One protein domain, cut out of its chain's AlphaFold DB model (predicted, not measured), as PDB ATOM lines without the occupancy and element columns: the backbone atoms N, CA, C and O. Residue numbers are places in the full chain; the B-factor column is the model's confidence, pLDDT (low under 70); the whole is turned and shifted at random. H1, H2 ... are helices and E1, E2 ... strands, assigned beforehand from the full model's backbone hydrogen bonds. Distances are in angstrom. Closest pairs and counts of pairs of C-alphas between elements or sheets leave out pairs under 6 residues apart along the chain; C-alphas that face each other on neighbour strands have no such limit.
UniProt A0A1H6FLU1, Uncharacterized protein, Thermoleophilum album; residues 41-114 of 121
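What this domain is: This is residues 41 to 114 of the 121 residues of an uncharacterized protein of Thermoleophilum album (UniProt A0A1H6FLU1). What is the shape? A twisted sheet of three strands makes a small head, and one long helix, H1, begins over one face of it and sticks out as an arm with residues 82 to 112. How is it built? The printed part has 74 residues, with E1, E2, E3, H1 along the chain, class mixed; the sheet, in that order, is a meander, each strand the antiparallel neighbour of the one before. It is extended, radius of gyration of the C-alphas 21.9 A, spanning 69 by 27 by 14 A.

Where its parts are: Where are the strands? E1 is residues 41 to 48, from C-alpha 41 at (36.282, 7.353, -23.651); E2 is 51 to 57, E3 64 to 70. Where is H1? It is residues 71 to 112, 60.2 A long, ending at (60.566, -31.613, -49.044), with a kink of 26 degrees near residue 103.

How they stand to each other: What pairs the strands? Within hydrogen-bond range are N 45 and O 53, 2.8 A, in hairpin E1 and E2, and N 54 and O 67, 2.9 A, in hairpin E2 and E3. Where is H1? It is on one face of the sheet, two layers; its closest C-alphas with E2 are Gln 71 and His 51, 5.5 A. In H1, 36 of 38 O i to N i+4 pairs are within range.

The domain as a whole: How large is it? The farthest C-alphas, of Gly 48 and Arg 113, are 69.4 A apart. Any cut, long link or low confidence? The printed part has no cut, no link is long, and no printed residue is under 70.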
ATOM      1  N   PRO A  41      36.118   5.929 -23.828       96.75
ATOM      2  CA  PRO A  41      36.282   7.353 -23.651       96.75
ATOM      3  C   PRO A  41      36.697   8.002 -24.977       96.75
ATOM      4  O   PRO A  41      37.516   7.479 -25.731       96.75
ATOM      5  N   VAL A  42      36.089   9.143 -25.270       97.25
ATOM      6  CA  VAL A  42      36.287   9.927 -26.496       97.25
ATOM      7  C   VAL A  42      37.126  11.167 -26.214       97.25
ATOM      8  O   VAL A  42      37.903  11.580 -27.069       97.25
ATOM      9  N   ASP A  43      36.967  11.753 -25.026       96.38
ATOM     10  CA  ASP A  43      37.689  12.950 -24.595       96.38
ATOM     11  C   ASP A  43      37.858  12.972 -23.069       96.38
ATOM     12  O   ASP A  43      37.027  12.412 -22.346       96.38
ATOM     13  N   TRP A  44      38.938  13.601 -22.599       94.69
ATOM     14  CA  TRP A  44      39.340  13.658 -21.192       94.69
ATOM     15  C   TRP A  44      40.023  15.002 -20.923       94.69
ATOM     16  O   TRP A  44      40.951  15.394 -21.629       94.69
ATOM     17  N   GLU A  45      39.596  15.692 -19.876       95.06
ATOM     18  CA  GLU A  45      40.120  17.000 -19.488       95.06
ATOM     19  C   GLU A  45      40.278  17.041 -17.964       95.06
ATOM     20  O   GLU A  45      39.323  16.788 -17.229       95.06
ATOM     21  N   GLU A  46      41.470  17.373 -17.472       92.62
ATOM     22  CA  GLU A  46      41.724  17.540 -16.036       92.62
ATOM     23  C   GLU A  46      40.952  18.764 -15.500       92.62
ATOM     24  O   GLU A  46      40.998  19.852 -16.078       92.62
ATOM     25  N   ARG A  47      40.207  18.601 -14.397       87.25
ATOM     26  CA  ARG A  47      39.356  19.654 -13.796       87.25
ATOM     27  C   ARG A  47      39.765  20.040 -12.377       87.25
ATOM     28  O   ARG A  47      39.064  20.813 -11.725       87.25
ATOM     29  N   GLY A  48      40.896  19.532 -11.913       81.12
ATOM     30  CA  GLY A  48      41.448  19.762 -10.587       81.12
ATOM     31  C   GLY A  48      42.355  18.600 -10.182       81.12
ATOM     32  O   GLY A  48      42.498  17.662 -10.958       81.12
ATOM     33  N   PRO A  49      42.915  18.627  -8.961       80.50
ATOM     34  CA  PRO A  49      43.941  17.669  -8.543       80.50
ATOM     35  C   PRO A  49      43.522  16.196  -8.643       80.50
ATOM     36  O   PRO A  49      44.352  15.356  -8.955       80.50
ATOM     37  N   ASP A  50      42.239  15.904  -8.399       87.19
ATOM     38  CA  ASP A  50      41.717  14.533  -8.304       87.19
ATOM     39  C   ASP A  50      40.450  14.314  -9.151       87.19
ATOM     40  O   ASP A  50      39.667  13.406  -8.867       87.19
ATOM     41  N   HIS A  51      40.183  15.176 -10.141       89.19
ATOM     42  CA  HIS A  51      38.935  15.138 -10.915       89.19
ATOM     43  C   HIS A  51      39.166  15.344 -12.410       89.19
ATOM     44  O   HIS A  51      39.892  16.250 -12.823       89.19
ATOM     45  N   TRP A  52      38.447  14.571 -13.220       93.25
ATOM     46  CA  TRP A  52      38.513  14.600 -14.678       93.25
ATOM     47  C   TRP A  52      37.131  14.749 -15.276       93.25
ATOM     48  O   TRP A  52      36.221  13.992 -14.950       93.25
ATOM     49  N   ARG A  53      36.974  15.675 -16.214       93.69
ATOM     50  CA  ARG A  53      35.848  15.638 -17.141       93.69
ATOM     51  C   ARG A  53      36.142  14.563 -18.179       93.69
ATOM     52  O   ARG A  53      37.170  14.632 -18.842       93.69
ATOM     53  N   VAL A  54      35.229  13.615 -18.355       95.12
ATOM     54  CA  VAL A  54      35.361  12.556 -19.362       95.12
ATOM     55  C   VAL A  54      34.096  12.488 -20.205       95.12
ATOM     56  O   VAL A  54      32.982  12.465 -19.673       95.12
ATOM     57  N   LEU A  55      34.270  12.434 -21.525       96.06
ATOM     58  CA  LEU A  55      33.220  12.105 -22.482       96.06
ATOM     59  C   LEU A  55      33.322  10.622 -22.837       96.06
ATOM     60  O   LEU A  55      34.302  10.180 -23.426       96.06
ATOM     61  N   LEU A  56      32.288   9.862 -22.507       96.44
ATOM     62  CA  LEU A  56      32.163   8.432 -22.755       96.44
ATOM     63  C   LEU A  56      31.197   8.170 -23.913       96.44
ATOM     64  O   LEU A  56      30.188   8.860 -24.065       96.44
ATOM     65  N   TRP A  57      31.463   7.118 -24.679       97.75
ATOM     66  CA  TRP A  57      30.638   6.627 -25.775       97.75
ATOM     67  C   TRP A  57      30.471   5.111 -25.690       97.75
ATOM     68  O   TRP A  57      31.424   4.364 -25.480       97.75
ATOM     69  N   CYS A  58      29.247   4.625 -25.873       97.25
ATOM     70  CA  CYS A  58      28.981   3.201 -25.995       97.25
ATOM     71  C   CYS A  58      28.880   2.793 -27.473       97.25
ATOM     72  O   CYS A  58      27.910   3.175 -28.126       97.25
ATOM     73  N   PRO A  59      29.763   1.922 -27.990       95.94
ATOM     74  CA  PRO A  59      29.695   1.466 -29.379       95.94
ATOM     75  C   PRO A  59      28.511   0.527 -29.657       95.94
ATOM     76  O   PRO A  59      28.186   0.273 -30.808       95.94
ATOM     77  N   ASN A  60      27.860  -0.006 -28.616       97.31
ATOM     78  CA  ASN A  60      26.755  -0.954 -28.770       97.31
ATOM     79  C   ASN A  60      25.384  -0.277 -28.932       97.31
ATOM     80  O   ASN A  60      24.520  -0.799 -29.625       97.31
ATOM     81  N   CYS A  61      25.160   0.850 -28.254       97.50
ATOM     82  CA  CYS A  61      23.879   1.572 -28.297       97.50
ATOM     83  C   CYS A  61      24.026   3.056 -28.649       97.50
ATOM     84  O   CYS A  61      23.060   3.804 -28.555       97.50
ATOM     85  N   GLU A  62      25.239   3.479 -29.004       97.38
ATOM     86  CA  GLU A  62      25.603   4.835 -29.428       97.38
ATOM     87  C   GLU A  62      25.386   5.941 -28.381       97.38
ATOM     88  O   GLU A  62      25.595   7.124 -28.660       97.38
ATOM     89  N   LEU A  63      25.036   5.574 -27.145       95.00
ATOM     90  CA  LEU A  63      24.872   6.520 -26.050       95.00
ATOM     91  C   LEU A  63      26.188   7.245 -25.755       95.00
ATOM     92  O   LEU A  63      27.222   6.602 -25.567       95.00
ATOM     93  N   HIS A  64      26.110   8.569 -25.638       95.62
ATOM     94  CA  HIS A  64      27.188   9.407 -25.128       95.62
ATOM     95  C   HIS A  64      26.853   9.883 -23.710       95.62
ATOM     96  O   HIS A  64      25.712  10.254 -23.430       95.62
ATOM     97  N   ARG A  65      27.838   9.869 -22.811       92.19
ATOM     98  CA  ARG A  65      27.715  10.339 -21.424       92.19
ATOM     99  C   ARG A  65      28.920  11.197 -21.089       92.19
ATOM    100  O   ARG A  65      30.042  10.725 -21.178       92.19
ATOM    101  N   GLU A  66      28.681  12.421 -20.655       93.12
ATOM    102  CA  GLU A  66      29.721  13.295 -20.126       93.12
ATOM    103  C   GLU A  66      29.532  13.461 -18.619       93.12
ATOM    104  O   GLU A  66      28.398  13.515 -18.142       93.12
ATOM    105  N   GLY A  67      30.630  13.536 -17.875       90.19
ATOM    106  CA  GLY A  67      30.607  13.803 -16.441       90.19
ATOM    107  C   GLY A  67      31.972  14.222 -15.922       90.19
ATOM    108  O   GLY A  67      32.961  14.153 -16.654       90.19
ATOM    109  N   VAL A  68      32.011  14.674 -14.669       91.81
ATOM    110  CA  VAL A  68      33.254  14.859 -13.919       91.81
ATOM    111  C   VAL A  68      33.374  13.690 -12.950       91.81
ATOM    112  O   VAL A  68      32.451  13.431 -12.190       91.81
ATOM    113  N   PHE A  69      34.489  12.978 -13.005       90.81
ATOM    114  CA  PHE A  69      34.726  11.745 -12.264       90.81
ATOM    115  C   PHE A  69      35.998  11.868 -11.441       90.81
ATOM    116  O   PHE A  69      36.895  12.641 -11.795       90.81
ATOM    117  N   SER A  70      36.093  11.103 -10.357       92.19
ATOM    118  CA  SER A  70      37.320  11.067  -9.567       92.19
ATOM    119  C   SER A  70      38.467  10.402 -10.326       92.19
ATOM    120  O   SER A  70      38.261   9.546 -11.188       92.19
ATOM    121  N   GLN A  71      39.694  10.743  -9.935       91.38
ATOM    122  CA  GLN A  71      40.916  10.062 -10.367       91.38
ATOM    123  C   GLN A  71      40.782   8.533 -10.268       91.38
ATOM    124  O   GLN A  71      41.081   7.826 -11.223       91.38
ATOM    125  N   ALA A  72      40.260   8.016  -9.151       92.25
ATOM    126  CA  ALA A  72      40.130   6.576  -8.929       92.25
ATOM    127  C   ALA A  72      39.158   5.902  -9.917       92.25
ATOM    128  O   ALA A  72      39.403   4.787 -10.376       92.25
ATOM    129  N   ALA A  73      38.055   6.566 -10.267       93.19
ATOM    130  CA  ALA A  73      37.101   6.044 -11.245       93.19
ATOM    131  C   ALA A  73      37.680   6.020 -12.669       93.19
ATOM    132  O   ALA A  73      37.399   5.105 -13.447       93.19
ATOM    133  N   VAL A  74      38.494   7.022 -12.995       93.94
ATOM    134  CA  VAL A  74      39.198   7.171 -14.274       93.94
ATOM    135  C   VAL A  74      40.312   6.124 -14.404       93.94
ATOM    136  O   VAL A  74      40.428   5.493 -15.451       93.94
ATOM    137  N   GLU A  75      41.065   5.868 -13.333       94.25
ATOM    138  CA  GLU A  75      42.078   4.802 -13.266       94.25
ATOM    139  C   GLU A  75      41.462   3.406 -13.427       94.25
ATOM    140  O   GLU A  75      41.988   2.575 -14.166       94.25
ATOM    141  N   GLU A  76      40.314   3.142 -12.797       94.94
ATOM    142  CA  GLU A  76      39.595   1.879 -12.997       94.94
ATOM    143  C   GLU A  76      39.109   1.734 -14.446       94.94
ATOM    144  O   GLU A  76      39.176   0.645 -15.014       94.94
ATOM    145  N   LEU A  77      38.625   2.813 -15.075       95.62
ATOM    146  CA  LEU A  77      38.275   2.786 -16.496       95.62
ATOM    147  C   LEU A  77      39.493   2.423 -17.359       95.62
ATOM    148  O   LEU A  77      39.372   1.544 -18.211       95.62
ATOM    149  N   ASP A  78      40.641   3.058 -17.129       95.69
ATOM    150  CA  ASP A  78      41.880   2.803 -17.871       95.69
ATOM    151  C   ASP A  78      42.342   1.343 -17.738       95.69
ATOM    152  O   ASP A  78      42.586   0.668 -18.740       95.69
ATOM    153  N   ALA A  79      42.310   0.795 -16.519       96.25
ATOM    154  CA  ALA A  79      42.633  -0.609 -16.267       96.25
ATOM    155  C   ALA A  79      41.732  -1.577 -17.059       96.25
ATOM    156  O   ALA A  79      42.201  -2.591 -17.590       96.25
ATOM    157  N   GLN A  80      40.434  -1.275 -17.182       96.56
ATOM    158  CA  GLN A  80      39.513  -2.090 -17.986       96.56
ATOM    159  C   GLN A  80      39.792  -1.971 -19.491       96.56
ATOM    160  O   GLN A  80      39.661  -2.961 -20.219       96.56
ATOM    161  N   LEU A  81      40.190  -0.789 -19.972       96.19
ATOM    162  CA  LEU A  81      40.559  -0.576 -21.374       96.19
ATOM    163  C   LEU A  81      41.835  -1.340 -21.737       96.19
ATOM    164  O   LEU A  81      41.862  -2.021 -22.766       96.19
ATOM    165  N   GLU A  82      42.852  -1.302 -20.877       96.94
ATOM    166  CA  GLU A  82      44.090  -2.059 -21.066       96.94
ATOM    167  C   GLU A  82      43.820  -3.571 -21.074       96.94
ATOM    168  O   GLU A  82      44.255  -4.280 -21.987       96.94
ATOM    169  N   ALA A  83      43.013  -4.069 -20.130       96.06
ATOM    170  CA  ALA A  83      42.607  -5.473 -20.100       96.06
ATOM    171  C   ALA A  83      41.872  -5.898 -21.387       96.06
ATOM    172  O   ALA A  83      42.109  -6.989 -21.918       96.06
ATOM    173  N   GLY A  84      41.003  -5.033 -21.920       94.62
ATOM    174  CA  GLY A  84      40.327  -5.251 -23.199       94.62
ATOM    175  C   GLY A  84      41.294  -5.301 -24.386       94.62
ATOM    176  O   GLY A  84      41.201  -6.203 -25.223       94.62
ATOM    177  N   ALA A  85      42.253  -4.375 -24.450       94.81
ATOM    178  CA  ALA A  85      43.263  -4.327 -25.506       94.81
ATOM    179  C   ALA A  85      44.180  -5.564 -25.487       94.81
ATOM    180  O   ALA A  85      44.444  -6.162 -26.535       94.81
ATOM    181  N   GLU A  86      44.604  -5.997 -24.298       97.50
ATOM    182  CA  GLU A  86      45.391  -7.217 -24.090       97.50
ATOM    183  C   GLU A  86      44.638  -8.454 -24.612       97.50
ATOM    184  O   GLU A  86      45.218  -9.297 -25.305       97.50
ATOM    185  N   GLN A  87      43.329  -8.554 -24.348       96.25
ATOM    186  CA  GLN A  87      42.503  -9.652 -24.856       96.25
ATOM    187  C   GLN A  87      42.440  -9.654 -26.391       96.25
ATOM    188  O   GLN A  87      42.669 -10.694 -27.015       96.25
ATOM    189  N   ILE A  88      42.214  -8.489 -27.008       95.44
ATOM    190  CA  ILE A  88      42.205  -8.341 -28.472       95.44
ATOM    191  C   ILE A  88      43.552  -8.769 -29.063       95.44
ATOM    192  O   ILE A  88      43.593  -9.521 -30.038       95.44
ATOM    193  N   TYR A  89      44.664  -8.332 -28.469       96.62
ATOM    194  CA  TYR A  89      45.999  -8.681 -28.950       96.62
ATOM    195  C   TYR A  89      46.274 -10.186 -28.858       96.62
ATOM    196  O   TYR A  89      46.816 -10.782 -29.796       96.62
ATOM    197  N   ARG A  90      45.872 -10.827 -27.755       96.69
ATOM    198  CA  ARG A  90      45.994 -12.282 -27.580       96.69
ATOM    199  C   ARG A  90      45.214 -13.047 -28.643       96.69
ATOM    200  O   ARG A  90      45.772 -13.956 -29.265       96.69
ATOM    201  N   ASP A  91      43.969 -12.656 -28.891       95.69
ATOM    202  CA  ASP A  91      43.116 -13.304 -29.888       95.69
ATOM    203  C   ASP A  91      43.646 -13.081 -31.308       95.69
ATOM    204  O   ASP A  91      43.761 -14.033 -32.086       95.69
ATOM    205  N   TYR A  92      44.098 -11.864 -31.619       95.94
ATOM    206  CA  TYR A  92      44.772 -11.558 -32.879       95.94
ATOM    207  C   TYR A  92      46.000 -12.452 -33.099       95.94
ATOM    208  O   TYR A  92      46.139 -13.084 -34.147       95.94
ATOM    209  N   ARG A  93      46.878 -12.583 -32.096       94.00
ATOM    210  CA  ARG A  93      48.072 -13.440 -32.190       94.00
ATOM    211  C   ARG A  93      47.723 -14.909 -32.388       94.00
ATOM    212  O   ARG A  93      48.440 -15.607 -33.106       94.00
ATOM    213  N   ARG A  94      46.641 -15.383 -31.772       93.44
ATOM    214  CA  ARG A  94      46.144 -16.746 -31.976       93.44
ATOM    215  C   ARG A  94      45.681 -16.959 -33.416       93.44
ATOM    216  O   ARG A  94      46.059 -17.967 -34.009       93.44
ATOM    217  N   LEU A  95      44.923 -16.019 -33.978       91.56
ATOM    218  CA  LEU A  95      44.451 -16.092 -35.364       91.56
ATOM    219  C   LEU A  95      45.604 -16.037 -36.367       91.56
ATOM    220  O   LEU A  95      45.649 -16.857 -37.274       91.56
ATOM    221  N   VAL A  96      46.578 -15.144 -36.167       90.50
ATOM    222  CA  VAL A  96      47.774 -15.079 -37.023       90.50
ATOM    223  C   VAL A  96      48.513 -16.414 -37.022       90.50
ATOM    224  O   VAL A  96      48.853 -16.920 -38.085       90.50
ATOM    225  N   ARG A  97      48.731 -17.025 -35.850       88.19
ATOM    226  CA  ARG A  97      49.384 -18.341 -35.776       88.19
ATOM    227  C   ARG A  97      48.588 -19.427 -36.496       88.19
ATOM    228  O   ARG A  97      49.192 -20.227 -37.195       88.19
ATOM    229  N   ALA A  98      47.266 -19.448 -36.330       87.44
ATOM    230  CA  ALA A  98      46.409 -20.420 -37.003       87.44
ATOM    231  C   ALA A  98      46.447 -20.251 -38.530       87.44
ATOM    232  O   ALA A  98      46.619 -21.233 -39.242       87.44
ATOM    233  N   ASN A  99      46.369 -19.014 -39.023       85.56
ATOM    234  CA  ASN A  99      46.399 -18.729 -40.458       85.56
ATOM    235  C   ASN A  99      47.756 -19.062 -41.089       85.56
ATOM    236  O   ASN A  99      47.809 -19.565 -42.203       85.56
ATOM    237  N   MET A 100      48.858 -18.798 -40.381       87.56
ATOM    238  CA  MET A 100      50.206 -19.056 -40.901       87.56
ATOM    239  C   MET A 100      50.610 -20.535 -40.835       87.56
ATOM    240  O   MET A 100      51.558 -20.927 -41.508       87.56
ATOM    241  N   ALA A 101      49.926 -21.359 -40.034       84.81
ATOM    242  CA  ALA A 101      50.258 -22.776 -39.895       84.81
ATOM    243  C   ALA A 101      50.030 -23.554 -41.201       84.81
ATOM    244  O   ALA A 101      50.911 -24.294 -41.624       84.81
ATOM    245  N   GLU A 102      48.895 -23.333 -41.873       81.25
ATOM    246  CA  GLU A 102      48.580 -24.003 -43.143       81.25
ATOM    247  C   GLU A 102      49.579 -23.624 -44.245       81.25
ATOM    248  O   GLU A 102      50.035 -24.467 -45.018       81.25
ATOM    249  N   GLU A 103      49.963 -22.350 -44.296       83.44
ATOM    250  CA  GLU A 103      50.937 -21.867 -45.268       83.44
ATOM    251  C   GLU A 103      52.329 -22.451 -44.989       83.44
ATOM    252  O   GLU A 103      52.968 -22.973 -45.902       83.44
ATOM    253  N   ALA A 104      52.763 -22.483 -43.724       84.62
ATOM    254  CA  ALA A 104      54.024 -23.103 -43.323       84.62
ATOM    255  C   ALA A 104      54.084 -24.608 -43.647       84.62
ATOM    256  O   ALA A 104      55.117 -25.086 -44.115       84.62
ATOM    257  N   GLU A 105      52.992 -25.350 -43.442       87.75
ATOM    258  CA  GLU A 105      52.910 -26.773 -43.799       87.75
ATOM    259  C   GLU A 105      53.029 -26.987 -45.314       87.75
ATOM    260  O   GLU A 105      53.797 -27.844 -45.757       87.75
ATOM    261  N   ARG A 106      52.351 -26.164 -46.126       86.56
ATOM    262  CA  ARG A 106      52.456 -26.232 -47.594       86.56
ATOM    263  C   ARG A 106      53.856 -25.884 -48.094       86.56
ATOM    264  O   ARG A 106      54.365 -26.567 -48.981       86.56
ATOM    265  N   PHE A 107      54.493 -24.865 -47.518       85.19
ATOM    266  CA  PHE A 107      55.889 -24.529 -47.817       85.19
ATOM    267  C   PHE A 107      56.838 -25.673 -47.436       85.19
ATOM    268  O   PHE A 107      57.722 -26.015 -48.220       85.19
ATOM    269  N   ALA A 108      56.642 -26.299 -46.272       88.06
ATOM    270  CA  ALA A 108      57.454 -27.431 -45.835       88.06
ATOM    271  C   ALA A 108      57.311 -28.646 -46.767       88.06
ATOM    272  O   ALA A 108      58.316 -29.270 -47.107       88.06
ATOM    273  N   GLU A 109      56.095 -28.963 -47.227       91.62
ATOM    274  CA  GLU A 109      55.884 -30.038 -48.205       91.62
ATOM    275  C   GLU A 109      56.545 -29.712 -49.551       91.62
ATOM    276  O   GLU A 109      57.203 -30.568 -50.143       91.62
ATOM    277  N   ALA A 110      56.412 -28.472 -50.027       89.00
ATOM    278  CA  ALA A 110      57.014 -28.038 -51.280       89.00
ATOM    279  C   ALA A 110      58.551 -28.102 -51.232       89.00
ATOM    280  O   ALA A 110      59.157 -28.621 -52.165       89.00
ATOM    281  N   LEU A 111      59.171 -27.682 -50.123       87.44
ATOM    282  CA  LEU A 111      60.609 -27.855 -49.885       87.44
ATOM    283  C   LEU A 111      61.009 -29.333 -49.846       87.44
ATOM    284  O   LEU A 111      61.985 -29.721 -50.473       87.44
ATOM    285  N   HIS A 112      60.251 -30.183 -49.142       90.44
ATOM    286  CA  HIS A 112      60.566 -31.613 -49.044       90.44
ATOM    287  C   HIS A 112      60.477 -32.342 -50.393       90.44
ATOM    288  O   HIS A 112      61.102 -33.383 -50.583       90.44
ATOM    289  N   ARG A 113      59.682 -31.804 -51.319       93.00
ATOM    290  CA  ARG A 113      59.473 -32.344 -52.664       93.00
ATOM    291  C   ARG A 113      60.312 -31.639 -53.733       93.00
ATOM    292  O   ARG A 113      60.045 -31.863 -54.912       93.00
ATOM    293  N   ASP A 114      61.270 -30.797 -53.332       87.44
ATOM    294  CA  ASP A 114      62.117 -29.990 -54.222       87.44
ATOM    295  C   ASP A 114      61.307 -29.143 -55.231       87.44
ATOM    296  O   ASP A 114      61.720 -28.920 -56.367       87.44
TER     297      ASP A 114